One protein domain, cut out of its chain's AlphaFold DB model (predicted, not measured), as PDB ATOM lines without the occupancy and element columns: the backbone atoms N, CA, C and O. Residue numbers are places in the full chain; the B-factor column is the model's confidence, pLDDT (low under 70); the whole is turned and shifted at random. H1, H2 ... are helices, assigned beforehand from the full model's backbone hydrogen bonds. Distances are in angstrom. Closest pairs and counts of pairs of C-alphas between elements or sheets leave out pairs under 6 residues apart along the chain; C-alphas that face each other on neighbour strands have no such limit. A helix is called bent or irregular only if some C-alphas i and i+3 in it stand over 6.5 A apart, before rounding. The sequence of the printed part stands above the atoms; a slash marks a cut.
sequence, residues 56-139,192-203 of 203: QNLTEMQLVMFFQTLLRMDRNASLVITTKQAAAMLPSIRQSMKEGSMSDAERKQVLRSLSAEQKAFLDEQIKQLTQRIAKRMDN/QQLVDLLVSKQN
ATOM      1  N   GLN A  56     -18.179  22.622  -8.602       57.31
ATOM      2  CA  GLN A  56     -19.195  21.764  -9.217       57.31
ATOM      3  C   GLN A  56     -18.830  21.371 -10.661       57.31
ATOM      4  O   GLN A  56     -19.000  20.212 -11.047       57.31
ATOM      5  N   ASN A  57     -18.224  22.288 -11.422       77.62
ATOM      6  CA  ASN A  57     -17.734  22.017 -12.778       77.62
ATOM      7  C   ASN A  57     -16.619  20.950 -12.790       77.62
ATOM      8  O   ASN A  57     -16.587  20.067 -13.650       77.62
ATOM      9  N   LEU A  58     -15.727  20.957 -11.793       81.44
ATOM     10  CA  LEU A  58     -14.637  19.979 -11.718       81.44
ATOM     11  C   LEU A  58     -15.147  18.551 -11.501       81.44
ATOM     12  O   LEU A  58     -14.620  17.619 -12.115       81.44
ATOM     13  N   THR A  59     -16.156  18.364 -10.650       84.88
ATOM     14  CA  THR A  59     -16.730  17.038 -10.380       84.88
ATOM     15  C   THR A  59     -17.435  16.470 -11.610       84.88
ATOM     16  O   THR A  59     -17.199  15.315 -11.972       84.88
ATOM     17  N   GLU A  60     -18.237  17.283 -12.297       86.56
ATOM     18  CA  GLU A  60     -18.905  16.882 -13.539       86.56
ATOM     19  C   GLU A  60     -17.880  16.567 -14.639       86.56
ATOM     20  O   GLU A  60     -17.928  15.506 -15.267       86.56
ATOM     21  N   MET A  61     -16.862  17.419 -14.802       86.69
ATOM     22  CA  MET A  61     -15.764  17.173 -15.736       86.69
ATOM     23  C   MET A  61     -15.059  15.839 -15.443       86.69
ATOM     24  O   MET A  61     -14.771  15.074 -16.366       86.69
ATOM     25  N   GLN A  62     -14.778  15.526 -14.174       87.19
ATOM     26  CA  GLN A  62     -14.159  14.254 -13.788       87.19
ATOM     27  C   GLN A  62     -15.042  13.046 -14.125       87.19
ATOM     28  O   GLN A  62     -14.513  12.017 -14.564       87.19
ATOM     29  N   LEU A  63     -16.359  13.166 -13.945       91.69
ATOM     30  CA  LEU A  63     -17.326  12.131 -14.303       91.69
ATOM     31  C   LEU A  63     -17.335  11.883 -15.815       91.69
ATOM     32  O   LEU A  63     -17.130  10.750 -16.262       91.69
ATOM     33  N   VAL A  64     -17.476  12.949 -16.605       91.62
ATOM     34  CA  VAL A  64     -17.470  12.879 -18.072       91.62
ATOM     35  C   VAL A  64     -16.163  12.267 -18.573       91.62
ATOM     36  O   VAL A  64     -16.176  11.351 -19.397       91.62
ATOM     37  N   MET A  65     -15.018  12.709 -18.044       91.00
ATOM     38  CA  MET A  65     -13.712  12.155 -18.410       91.00
ATOM     39  C   MET A  65     -13.599  10.668 -18.070       91.00
ATOM     40  O   MET A  65     -13.045   9.890 -18.855       91.00
ATOM     41  N   PHE A  66     -14.138  10.251 -16.926       93.94
ATOM     42  CA  PHE A  66     -14.161   8.847 -16.536       93.94
ATOM     43  C   PHE A  66     -14.973   8.006 -17.534       93.94
ATOM     44  O   PHE A  66     -14.468   6.999 -18.036       93.94
ATOM     45  N   PHE A  67     -16.167   8.461 -17.919       95.69
ATOM     46  CA  PHE A  67     -17.010   7.770 -18.901       95.69
ATOM     47  C   PHE A  67     -16.408   7.726 -20.300       95.69
ATOM     48  O   PHE A  67     -16.391   6.664 -20.927       95.69
ATOM     49  N   GLN A  68     -15.831   8.831 -20.774       94.44
ATOM     50  CA  GLN A  68     -15.109   8.845 -22.047       94.44
ATOM     51  C   GLN A  68     -13.960   7.833 -22.058       94.44
ATOM     52  O   GLN A  68     -13.712   7.184 -23.076       94.44
ATOM     53  N   THR A  69     -13.259   7.681 -20.933       95.19
ATOM     54  CA  THR A  69     -12.151   6.727 -20.830       95.19
ATOM     55  C   THR A  69     -12.655   5.282 -20.877       95.19
ATOM     56  O   THR A  69     -12.053   4.466 -21.574       95.19
ATOM     57  N   LEU A  70     -13.790   4.973 -20.238       96.69
ATOM     58  CA  LEU A  70     -14.439   3.657 -20.343       96.69
ATOM     59  C   LEU A  70     -14.888   3.346 -21.779       96.69
ATOM     60  O   LEU A  70     -14.628   2.254 -22.281       96.69
ATOM     61  N   LEU A  71     -15.492   4.317 -22.473       96.75
ATOM     62  CA  LEU A  71     -15.870   4.176 -23.883       96.75
ATOM     63  C   LEU A  71     -14.650   3.925 -24.777       96.75
ATOM     64  O   LEU A  71     -14.681   3.071 -25.662       96.75
ATOM     65  N   ARG A  72     -13.550   4.655 -24.553       95.69
ATOM     66  CA  ARG A  72     -12.302   4.461 -25.303       95.69
ATOM     67  C   ARG A  72     -11.674   3.098 -25.020       95.69
ATOM     68  O   ARG A  72     -11.129   2.496 -25.939       95.69
ATOM     69  N   MET A  73     -11.747   2.631 -23.777       97.38
ATOM     70  CA  MET A  73     -11.264   1.312 -23.379       97.38
ATOM     71  C   MET A  73     -12.011   0.199 -24.126       97.38
ATOM     72  O   MET A  73     -11.353  -0.669 -24.687       97.38
ATOM     73  N   ASP A  74     -13.348   0.257 -24.215       97.25
ATOM     74  CA  ASP A  74     -14.143  -0.776 -24.911       97.25
ATOM     75  C   ASP A  74     -13.842  -0.868 -26.414       97.25
ATOM     76  O   ASP A  74     -13.955  -1.935 -27.009       97.25
ATOM     77  N   ARG A  75     -13.405   0.237 -27.032       95.62
ATOM     78  CA  ARG A  75     -12.982   0.260 -28.442       95.62
ATOM     79  C   ARG A  75     -11.677  -0.498 -28.690       95.62
ATOM     80  O   ARG A  75     -11.349  -0.774 -29.842       95.62
ATOM     81  N   ASN A  76     -10.910  -0.807 -27.646       95.25
ATOM     82  CA  ASN A  76      -9.706  -1.613 -27.768       95.25
ATOM     83  C   ASN A  76     -10.066  -3.103 -27.675       95.25
ATOM     84  O   ASN A  76     -10.582  -3.561 -26.658       95.25
ATOM     85  N   ALA A  77      -9.748  -3.866 -28.725       92.75
ATOM     86  CA  ALA A  77     -10.124  -5.272 -28.865       92.75
ATOM     87  C   ALA A  77      -9.655  -6.175 -27.706       92.75
ATOM     88  O   ALA A  77     -10.327  -7.156 -27.400       92.75
ATOM     89  N   SER A  78      -8.542  -5.851 -27.037       95.12
ATOM     90  CA  SER A  78      -8.057  -6.622 -25.881       95.12
ATOM     91  C   SER A  78      -8.630  -6.158 -24.537       95.12
ATOM     92  O   SER A  78      -8.403  -6.814 -23.526       95.12
ATOM     93  N   LEU A  79      -9.365  -5.041 -24.501       97.38
ATOM     94  CA  LEU A  79      -9.879  -4.418 -23.272       97.38
ATOM     95  C   LEU A  79     -11.404  -4.239 -23.278       97.38
ATOM     96  O   LEU A  79     -11.938  -3.517 -22.432       97.38
ATOM     97  N   VAL A  80     -12.099  -4.918 -24.192       97.56
ATOM     98  CA  VAL A  80     -13.560  -4.881 -24.340       97.56
ATOM     99  C   VAL A  80     -14.250  -5.169 -23.004       97.56
ATOM    100  O   VAL A  80     -13.906  -6.108 -22.282       97.56
ATOM    101  N   ILE A  81     -15.252  -4.360 -22.677       97.88
ATOM    102  CA  ILE A  81     -16.121  -4.553 -21.523       97.88
ATOM    103  C   ILE A  81     -16.974  -5.791 -21.783       97.88
ATOM    104  O   ILE A  81     -17.762  -5.861 -22.729       97.88
ATOM    105  N   THR A  82     -16.823  -6.783 -20.914       97.62
ATOM    106  CA  THR A  82     -17.594  -8.028 -20.997       97.62
ATOM    107  C   THR A  82     -19.024  -7.835 -20.494       97.62
ATOM    108  O   THR A  82     -19.299  -6.951 -19.683       97.62
ATOM    109  N   THR A  83     -19.935  -8.730 -20.880       97.69
ATOM    110  CA  THR A  83     -21.324  -8.754 -20.386       97.69
ATOM    111  C   THR A  83     -21.410  -8.740 -18.856       97.69
ATOM    112  O   THR A  83     -22.187  -7.982 -18.277       97.69
ATOM    113  N   LYS A  84     -20.556  -9.522 -18.175       97.25
ATOM    114  CA  LYS A  84     -20.510  -9.575 -16.704       97.25
ATOM    115  C   LYS A  84     -20.093  -8.234 -16.095       97.25
ATOM    116  O   LYS A  84     -20.645  -7.820 -15.079       97.25
ATOM    117  N   GLN A  85     -19.123  -7.563 -16.709       97.69
ATOM    118  CA  GLN A  85     -18.672  -6.243 -16.273       97.69
ATOM    119  C   GLN A  85     -19.749  -5.194 -16.513       97.69
ATOM    120  O   GLN A  85     -20.058  -4.422 -15.612       97.69
ATOM    121  N   ALA A  86     -20.383  -5.220 -17.685       97.81
ATOM    122  CA  ALA A  86     -21.470  -4.313 -18.011       97.81
ATOM    123  C   ALA A  86     -22.616  -4.407 -16.997       97.81
ATOM    124  O   ALA A  86     -23.029  -3.383 -16.457       97.81
ATOM    125  N   ALA A  87     -23.060  -5.622 -16.662       97.19
ATOM    126  CA  ALA A  87     -24.087  -5.840 -15.643       97.19
ATOM    127  C   ALA A  87     -23.678  -5.311 -14.255       97.19
ATOM    128  O   ALA A  87     -24.506  -4.750 -13.541       97.19
ATOM    129  N   ALA A  88     -22.402  -5.446 -13.882       96.75
ATOM    130  CA  ALA A  88     -21.895  -4.992 -12.589       96.75
ATOM    131  C   ALA A  88     -21.757  -3.460 -12.477       96.75
ATOM    132  O   ALA A  88     -21.942  -2.913 -11.391       96.75
ATOM    133  N   MET A  89     -21.423  -2.771 -13.573       96.44
ATOM    134  CA  MET A  89     -21.193  -1.316 -13.583       96.44
ATOM    135  C   MET A  89     -22.469  -0.504 -13.810       96.44
ATOM    136  O   MET A  89     -22.572   0.630 -13.340       96.44
ATOM    137  N   LEU A  90     -23.431  -1.065 -14.548       95.88
ATOM    138  CA  LEU A  90     -24.623  -0.348 -14.997       95.88
ATOM    139  C   LEU A  90     -25.426   0.317 -13.858       95.88
ATOM    140  O   LEU A  90     -25.866   1.449 -14.067       95.88
ATOM    141  N   PRO A  91     -25.607  -0.295 -12.666       95.81
ATOM    142  CA  PRO A  91     -26.308   0.355 -11.559       95.81
ATOM    143  C   PRO A  91     -25.632   1.654 -11.102       95.81
ATOM    144  O   PRO A  91     -26.300   2.679 -11.008       95.81
ATOM    145  N   SER A  92     -24.311   1.631 -10.893       96.06
ATOM    146  CA  SER A  92     -23.542   2.805 -10.459       96.06
ATOM    147  C   SER A  92     -23.537   3.905 -11.521       96.06
ATOM    148  O   SER A  92     -23.681   5.077 -11.195       96.06
ATOM    149  N   ILE A  93     -23.439   3.541 -12.803       95.38
ATOM    150  CA  ILE A  93     -23.466   4.518 -13.904       95.38
ATOM    151  C   ILE A  93     -24.838   5.194 -13.996       95.38
ATOM    152  O   ILE A  93     -24.921   6.419 -14.046       95.38
ATOM    153  N   ARG A  94     -25.931   4.424 -13.927       95.12
ATOM    154  CA  ARG A  94     -27.290   4.989 -13.916       95.12
ATOM    155  C   ARG A  94     -27.549   5.877 -12.702       95.12
ATOM    156  O   ARG A  94     -28.290   6.846 -12.832       95.12
ATOM    157  N   GLN A  95     -26.977   5.545 -11.547       94.31
ATOM    158  CA  GLN A  95     -27.097   6.379 -10.356       94.31
ATOM    159  C   GLN A  95     -26.375   7.712 -10.551       94.31
ATOM    160  O   GLN A  95     -27.000   8.761 -10.425       94.31
ATOM    161  N   SER A  96     -25.124   7.675 -11.013       92.81
ATOM    162  CA  SER A  96     -24.352   8.897 -11.253       92.81
ATOM    163  C   SER A  96     -24.951   9.827 -12.312       92.81
ATOM    164  O   SER A  96     -24.792  11.039 -12.231       92.81
ATOM    165  N   MET A  97     -25.712   9.293 -13.275       90.75
ATOM    166  CA  MET A  97     -26.471  10.116 -14.225       90.75
ATOM    167  C   MET A  97     -27.606  10.900 -13.568       90.75
ATOM    168  O   MET A  97     -27.910  12.007 -13.995       90.75
ATOM    169  N   LYS A  98     -28.263  10.321 -12.557       91.12
ATOM    170  CA  LYS A  98     -29.338  11.002 -11.825       91.12
ATOM    171  C   LYS A  98     -28.784  12.070 -10.893       91.12
ATOM    172  O   LYS A  98     -29.433  13.087 -10.689       91.12
ATOM    173  N   GLU A  99     -27.611  11.814 -10.322       90.62
ATOM    174  CA  GLU A  99     -26.960  12.696  -9.353       90.62
ATOM    175  C   GLU A  99     -26.055  13.752 -10.005       90.62
ATOM    176  O   GLU A  99     -25.626  14.682  -9.328       90.62
ATOM    177  N   GLY A 100     -25.727  13.611 -11.295       88.31
ATOM    178  CA  GLY A 100     -24.767  14.477 -11.996       88.31
ATOM    179  C   GLY A 100     -23.325  14.349 -11.485       88.31
ATOM    180  O   GLY A 100     -22.449  15.123 -11.858       88.31
ATOM    181  N   SER A 101     -23.062  13.380 -10.613       90.31
ATOM    182  CA  SER A 101     -21.772  13.146  -9.973       90.31
ATOM    183  C   SER A 101     -21.619  11.660  -9.657       90.31
ATOM    184  O   SER A 101     -22.578  10.899  -9.733       90.31
ATOM    185  N   MET A 102     -20.403  11.217  -9.350       91.56
ATOM    186  CA  MET A 102     -20.151   9.845  -8.913       91.56
ATOM    187  C   MET A 102     -19.323   9.880  -7.642       91.56
ATOM    188  O   MET A 102     -18.223  10.435  -7.628       91.56
ATOM    189  N   SER A 103     -19.830   9.247  -6.590       91.38
ATOM    190  CA  SER A 103     -19.102   9.111  -5.336       91.38
ATOM    191  C   SER A 103     -17.877   8.205  -5.492       91.38
ATOM    192  O   SER A 103     -17.822   7.298  -6.331       91.38
ATOM    193  N   ASP A 104     -16.893   8.369  -4.609       91.25
ATOM    194  CA  ASP A 104     -15.719   7.491  -4.564       91.25
ATOM    195  C   ASP A 104     -16.084   6.015  -4.362       91.25
ATOM    196  O   ASP A 104     -15.387   5.120  -4.849       91.25
ATOM    197  N   ALA A 105     -17.164   5.740  -3.626       92.44
ATOM    198  CA  ALA A 105     -17.644   4.386  -3.384       92.44
ATOM    199  C   ALA A 105     -18.158   3.739  -4.679       92.44
ATOM    200  O   ALA A 105     -17.767   2.612  -4.999       92.44
ATOM    201  N   GLU A 106     -18.963   4.468  -5.452       93.38
ATOM    202  CA  GLU A 106     -19.478   4.028  -6.751       93.38
ATOM    203  C   GLU A 106     -18.354   3.876  -7.771       93.38
ATOM    204  O   GLU A 106     -18.261   2.849  -8.446       93.38
ATOM    205  N   ARG A 107     -17.426   4.836  -7.821       93.88
ATOM    206  CA  ARG A 107     -16.244   4.744  -8.683       93.88
ATOM    207  C   ARG A 107     -15.429   3.494  -8.359       93.88
ATOM    208  O   ARG A 107     -15.058   2.741  -9.261       93.88
ATOM    209  N   LYS A 108     -15.188   3.209  -7.074       94.19
ATOM    210  CA  LYS A 108     -14.506   1.980  -6.632       94.19
ATOM    211  C   LYS A 108     -15.282   0.724  -7.022       94.19
ATOM    212  O   LYS A 108     -14.657  -0.272  -7.378       94.19
ATOM    213  N   GLN A 109     -16.611   0.743  -6.969       94.00
ATOM    214  CA  GLN A 109     -17.439  -0.378  -7.415       94.00
ATOM    215  C   GLN A 109     -17.282  -0.638  -8.917       94.00
ATOM    216  O   GLN A 109     -17.030  -1.781  -9.302       94.00
ATOM    217  N   VAL A 110     -17.340   0.408  -9.745       95.81
ATOM    218  CA  VAL A 110     -17.103   0.302 -11.191       95.81
ATOM    219  C   VAL A 110     -15.717  -0.287 -11.449       95.81
ATOM    220  O   VAL A 110     -15.591  -1.309 -12.124       95.81
ATOM    221  N   LEU A 111     -14.680   0.278 -10.821       96.38
ATOM    222  CA  LEU A 111     -13.303  -0.197 -10.959       96.38
ATOM    223  C   LEU A 111     -13.141  -1.656 -10.518       96.38
ATOM    224  O   LEU A 111     -12.436  -2.407 -11.179       96.38
ATOM    225  N   ARG A 112     -13.795  -2.109  -9.442       96.44
ATOM    226  CA  ARG A 112     -13.695  -3.510  -8.981       96.44
ATOM    227  C   ARG A 112     -14.155  -4.521 -10.025       96.44
ATOM    228  O   ARG A 112     -13.631  -5.631 -10.026       96.44
ATOM    229  N   SER A 113     -15.085  -4.148 -10.901       96.00
ATOM    230  CA  SER A 113     -15.557  -5.029 -11.972       96.00
ATOM    231  C   SER A 113     -14.519  -5.217 -13.092       96.00
ATOM    232  O   SER A 113     -14.531  -6.230 -13.790       96.00
ATOM    233  N   LEU A 114     -13.588  -4.274 -13.242       97.25
ATOM    234  CA  LEU A 114     -12.594  -4.264 -14.309       97.25
ATOM    235  C   LEU A 114     -11.411  -5.198 -14.022       97.25
ATOM    236  O   LEU A 114     -11.007  -5.405 -12.869       97.25
ATOM    237  N   SER A 115     -10.820  -5.728 -15.094       97.88
ATOM    238  CA  SER A 115      -9.579  -6.501 -15.040       97.88
ATOM    239  C   SER A 115      -8.387  -5.619 -14.642       97.88
ATOM    240  O   SER A 115      -8.468  -4.389 -14.638       97.88
ATOM    241  N   ALA A 116      -7.262  -6.242 -14.290       97.81
ATOM    242  CA  ALA A 116      -6.037  -5.509 -13.970       97.81
ATOM    243  C   ALA A 116      -5.532  -4.679 -15.164       97.81
ATOM    244  O   ALA A 116      -5.158  -3.523 -14.993       97.81
ATOM    245  N   GLU A 117      -5.589  -5.239 -16.373       97.69
ATOM    246  CA  GLU A 117      -5.158  -4.564 -17.604       97.69
ATOM    247  C   GLU A 117      -6.057  -3.372 -17.951       97.69
ATOM    248  O   GLU A 117      -5.568  -2.300 -18.300       97.69
ATOM    249  N   GLN A 118      -7.372  -3.524 -17.777       98.12
ATOM    250  CA  GLN A 118      -8.337  -2.440 -17.965       98.12
ATOM    251  C   GLN A 118      -8.097  -1.295 -16.972       98.12
ATOM    252  O   GLN A 118      -8.094  -0.133 -17.365       98.12
ATOM    253  N   LYS A 119      -7.827  -1.606 -15.696       97.62
ATOM    254  CA  LYS A 119      -7.470  -0.592 -14.686       97.62
ATOM    255  C   LYS A 119      -6.188   0.146 -15.056       97.62
ATOM    256  O   LYS A 119      -6.186   1.371 -15.064       97.62
ATOM    257  N   ALA A 120      -5.144  -0.589 -15.437       96.94
ATOM    258  CA  ALA A 120      -3.879   0.001 -15.862       96.94
ATOM    259  C   ALA A 120      -4.058   0.931 -17.074       96.94
ATOM    260  O   ALA A 120      -3.453   2.001 -17.132       96.94
ATOM    261  N   PHE A 121      -4.931   0.561 -18.017       97.00
ATOM    262  CA  PHE A 121      -5.297   1.431 -19.130       97.00
ATOM    263  C   PHE A 121      -5.964   2.729 -18.654       97.00
ATOM    264  O   PHE A 121      -5.578   3.806 -19.108       97.00
ATOM    265  N   LEU A 122      -6.936   2.650 -17.737       95.38
ATOM    266  CA  LEU A 122      -7.594   3.841 -17.186       95.38
ATOM    267  C   LEU A 122      -6.594   4.760 -16.474       95.38
ATOM    268  O   LEU A 122      -6.598   5.965 -16.722       95.38
ATOM    269  N   ASP A 123      -5.716   4.198 -15.645       93.94
ATOM    270  CA  ASP A 123      -4.712   4.957 -14.895       93.94
ATOM    271  C   ASP A 123      -3.736   5.681 -15.833       93.94
ATOM    272  O   ASP A 123      -3.437   6.863 -15.642       93.94
ATOM    273  N   GLU A 124      -3.289   5.012 -16.900       95.31
ATOM    274  CA  GLU A 124      -2.416   5.620 -17.905       95.31
ATOM    275  C   GLU A 124      -3.136   6.723 -18.696       95.31
ATOM    276  O   GLU A 124      -2.565   7.787 -18.936       95.31
ATOM    277  N   GLN A 125      -4.411   6.535 -19.056       92.88
ATOM    278  CA  GLN A 125      -5.193   7.586 -19.718       92.88
ATOM    279  C   GLN A 125      -5.387   8.815 -18.820       92.88
ATOM    280  O   GLN A 125      -5.246   9.945 -19.296       92.88
ATOM    281  N   ILE A 126      -5.660   8.613 -17.527       88.38
ATOM    282  CA  ILE A 126      -5.777   9.699 -16.545       88.38
ATOM    283  C   ILE A 126      -4.437  10.424 -16.410       88.38
ATOM    284  O   ILE A 126      -4.390  11.649 -16.490       88.38
ATOM    285  N   LYS A 127      -3.329   9.689 -16.294       91.12
ATOM    286  CA  LYS A 127      -1.986  10.272 -16.224       91.12
ATOM    287  C   LYS A 127      -1.665  11.118 -17.457       91.12
ATOM    288  O   LYS A 127      -1.187  12.243 -17.316       91.12
ATOM    289  N   GLN A 128      -1.956  10.619 -18.657       91.12
ATOM    290  CA  GLN A 128      -1.763  11.368 -19.902       91.12
ATOM    291  C   GLN A 128      -2.625  12.630 -19.955       91.12
ATOM    292  O   GLN A 128      -2.167  13.670 -20.432       91.12
ATOM    293  N   LEU A 129      -3.865  12.559 -19.469       85.25
ATOM    294  CA  LEU A 129      -4.743  13.717 -19.379       85.25
ATOM    295  C   LEU A 129      -4.170  14.768 -18.427       85.25
ATOM    296  O   LEU A 129      -4.003  15.914 -18.835       85.25
ATOM    297  N   THR A 130      -3.807  14.374 -17.207       84.81
ATOM    298  CA  THR A 130      -3.214  15.273 -16.213       84.81
ATOM    299  C   THR A 130      -1.938  15.910 -16.748       84.81
ATOM    300  O   THR A 130      -1.755  17.113 -16.613       84.81
ATOM    301  N   GLN A 131      -1.091  15.151 -17.452       88.44
ATOM    302  CA  GLN A 131       0.096  15.699 -18.111       88.44
ATOM    303  C   GLN A 131      -0.242  16.707 -19.213       88.44
ATOM    304  O   GLN A 131       0.478  17.686 -19.378       88.44
ATOM    305  N   ARG A 132      -1.306  16.490 -19.995       85.88
ATOM    306  CA  ARG A 132      -1.746  17.459 -21.014       85.88
ATOM    307  C   ARG A 132      -2.301  18.727 -20.380       85.88
ATOM    308  O   ARG A 132      -2.036  19.803 -20.902       85.88
ATOM    309  N   ILE A 133      -3.052  18.600 -19.289       82.81
ATOM    310  CA  ILE A 133      -3.575  19.740 -18.531       82.81
ATOM    311  C   ILE A 133      -2.407  20.521 -17.925       82.81
ATOM    312  O   ILE A 133      -2.266  21.702 -18.220       82.81
ATOM    313  N   ALA A 134      -1.504  19.845 -17.210       82.56
ATOM    314  CA  ALA A 134      -0.303  20.449 -16.639       82.56
ATOM    315  C   ALA A 134       0.546  21.140 -17.712       82.56
ATOM    316  O   ALA A 134       0.849  22.311 -17.579       82.56
ATOM    317  N   LYS A 135       0.814  20.496 -18.858       83.81
ATOM    318  CA  LYS A 135       1.543  21.132 -19.971       83.81
ATOM    319  C   LYS A 135       0.857  22.378 -20.533       83.81
ATOM    320  O   LYS A 135       1.555  23.249 -21.032       83.81
ATOM    321  N   ARG A 136      -0.477  22.465 -20.512       78.12
ATOM    322  CA  ARG A 136      -1.196  23.686 -20.919       78.12
ATOM    323  C   ARG A 136      -1.087  24.788 -19.869       78.12
ATOM    324  O   ARG A 136      -1.070  25.953 -20.241       78.12
ATOM    325  N   MET A 137      -1.015  24.421 -18.593       72.62
ATOM    326  CA  MET A 137      -0.829  25.361 -17.486       72.62
ATOM    327  C   MET A 137       0.626  25.855 -17.396       72.62
ATOM    328  O   MET A 137       0.848  27.047 -17.223       72.62
ATOM    329  N   ASP A 138       1.597  24.961 -17.591       71.75
ATOM    330  CA  ASP A 138       3.043  25.224 -17.525       71.75
ATOM    331  C   ASP A 138       3.599  25.852 -18.809       71.75
ATOM    332  O   ASP A 138       4.648  26.490 -18.792       71.75
ATOM    333  N   ASN A 139       2.907  25.674 -19.938       57.31
ATOM    334  CA  ASN A 139       3.193  26.378 -21.180       57.31
ATOM    335  C   ASN A 139       2.039  27.333 -21.505       57.31
ATOM    336  O   ASN A 139       1.255  27.058 -22.424       57.31
ATOM    337  N   GLN A 192     -25.150   8.731 -21.831       94.69
ATOM    338  CA  GLN A 192     -26.110   7.925 -22.576       94.69
ATOM    339  C   GLN A 192     -25.405   6.949 -23.520       94.69
ATOM    340  O   GLN A 192     -25.794   5.788 -23.596       94.69
ATOM    341  N   GLN A 193     -24.328   7.377 -24.189       95.62
ATOM    342  CA  GLN A 193     -23.512   6.485 -25.018       95.62
ATOM    343  C   GLN A 193     -22.944   5.317 -24.204       95.62
ATOM    344  O   GLN A 193     -22.949   4.178 -24.672       95.62
ATOM    345  N   LEU A 194     -22.465   5.580 -22.982       96.69
ATOM    346  CA  LEU A 194     -21.965   4.529 -22.103       96.69
ATOM    347  C   LEU A 194     -23.092   3.598 -21.656       96.69
ATOM    348  O   LEU A 194     -22.923   2.385 -21.709       96.69
ATOM    349  N   VAL A 195     -24.253   4.123 -21.260       96.56
ATOM    350  CA  VAL A 195     -25.400   3.282 -20.889       96.56
ATOM    351  C   VAL A 195     -25.837   2.395 -22.046       96.56
ATOM    352  O   VAL A 195     -25.992   1.191 -21.846       96.56
ATOM    353  N   ASP A 196     -25.981   2.948 -23.245       96.44
ATOM    354  CA  ASP A 196     -26.399   2.194 -24.426       96.44
ATOM    355  C   ASP A 196     -25.384   1.108 -24.777       96.44
ATOM    356  O   ASP A 196     -25.770  -0.031 -25.048       96.44
ATOM    357  N   LEU A 197     -24.086   1.415 -24.674       96.75
ATOM    358  CA  LEU A 197     -23.031   0.416 -24.810       96.75
ATOM    359  C   LEU A 197     -23.229  -0.718 -23.799       96.75
ATOM    360  O   LEU A 197     -23.284  -1.882 -24.186       96.75
ATOM    361  N   LEU A 198     -23.372  -0.405 -22.512       97.00
ATOM    362  CA  LEU A 198     -23.475  -1.420 -21.463       97.00
ATOM    363  C   LEU A 198     -24.764  -2.242 -21.545       97.00
ATOM    364  O   LEU A 198     -24.738  -3.431 -21.232       97.00
ATOM    365  N   VAL A 199     -25.872  -1.639 -21.976       96.88
ATOM    366  CA  VAL A 199     -27.128  -2.348 -22.251       96.88
ATOM    367  C   VAL A 199     -26.968  -3.255 -23.468       96.88
ATOM    368  O   VAL A 199     -27.378  -4.409 -23.414       96.88
ATOM    369  N   SER A 200     -26.309  -2.793 -24.535       96.69
ATOM    370  CA  SER A 200     -26.107  -3.608 -25.740       96.69
ATOM    371  C   SER A 200     -25.275  -4.870 -25.493       96.69
ATOM    372  O   SER A 200     -25.470  -5.857 -26.186       96.69
ATOM    373  N   LYS A 201     -24.387  -4.871 -24.487       95.06
ATOM    374  CA  LYS A 201     -23.585  -6.048 -24.097       95.06
ATOM    375  C   LYS A 201     -24.368  -7.075 -23.268       95.06
ATOM    376  O   LYS A 201     -23.830  -8.149 -22.996       95.06
ATOM    377  N   GLN A 202     -25.556  -6.716 -22.771       90.19
ATOM    378  CA  GLN A 202     -26.414  -7.588 -21.956       90.19
ATOM    379  C   GLN A 202     -27.470  -8.332 -22.776       90.19
ATOM    380  O   GLN A 202     -28.030  -9.304 -22.269       90.19
ATOM    381  N   ASN A 203     -27.724  -7.872 -24.000       76.06
ATOM    382  CA  ASN A 203     -28.592  -8.526 -24.974       76.06
ATOM    383  C   ASN A 203     -27.771  -9.461 -25.866       76.06
ATOM    384  O   ASN A 203     -28.337 -10.492 -26.282       76.06
TER     385      ASN A 203
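This is residues 56 to 139 and 192 to 203 of the 203 residues of an uncharacterized protein of Paenibacillus ferrarius (UniProt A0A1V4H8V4). The longest helix, H4, meets H1 to make a V, with residues 118 to 125 of H4 packing on residues 69 to 73 of H1, and its far end, residues 130 to 138, sticks out with Asn 139 as an arm from a compact body. In that body H2 packs between two helices, H3 on one side and H5 on the other, and this group lies beside H1, away from the arm. You are looking at 96 printed residues with five named helices, in the order H1, H2, H3, H4, H5 along the chain, and no named strand; the class is all helix. The whole is compact, with a radius of gyration of the C-alphas of 13.7 A, and only just elongated, spanning 47 by 31 by 22 A.

Find C-alpha 116 at (-6.037, -5.509, -13.970), where H4 begins; H4 holds residues 116 to 138, is 32.2 A long from first to last C-alpha, and ends at C-alpha 138, (3.043, 25.224, -17.525). Go back to C-alpha 56 at (-19.195, 21.764, -9.217), where H1 begins; residues 56 to 74 cover 27.9 A. H2 holds residues 83 to 99 and is 24.8 A long; look near residue 90 for a kink of 36 degrees, and note that this helix is irregular, with C-alphas 88 and 91 standing 7.0 A apart. H3, residues 104 to 113, is 14.5 A long. Past the cut, H5 holds residues 192 to 200, is 12.0 A long, and ends at C-alpha 200, (-26.107, -3.608, -25.740).

Start at H4 and look for Leu 122: its C-alpha is 6.5 A from that of Thr 69, the closest pair between H4 and H1. These two helices touch through residues 118 to 125 of H4 and 69 to 73 of H1 alone, at a steep tilt of 47 degrees, running opposite ways. H3 is close to H4 but not clearly touching, the closest C-alphas being those of Leu 111 and Lys 119, 6.9 A apart. From H3 go to H2: the two are a helical hairpin and touch, with the C-alphas of Met 89 and Val 110 closest at 5.0 A, and H2 takes part with residues 85 to 92 alone. Their lines stand at a shallow tilt of 16 degrees, opposite ways. H2 also touches H5, where the closest C-alphas, those of Ala 86 and Leu 198, are 4.9 A apart, at a shallow tilt of 29 degrees, opposite ways. H1 and H5 only just touch, with 3 pairs of C-alphas within 8 A, the closest being those of Leu 71 and Leu 194 at 6.4 A; they run the same way at 36 degrees, only just a steep tilt. H1 and H2 are near each other, with 6 pairs of C-alphas within 10 A. H2 and H4 are apart, as are H1 and H3. Every O i to N i+4 pair is within hydrogen-bond range in H1, H3, H4 and H5, and 11 of 13 are in H2.

Compare C-alphas 139 and 203: they are the two farthest apart, at 47.4 A. Residues 130 to 139 stand free; the body without them spans 34 by 30 by 21 A. Residues 140 to 191 are not printed, and C-alphas 139 and 192 are 34.7 A apart across this cut. Of the links that are printed whole, H2 to H3 and H3 to H4 are tight, H1 to H2 is short, and none is long. In the B-factor column the mean pLDDT of the printed part is 91.9, and residues 56 and 139 are under 70.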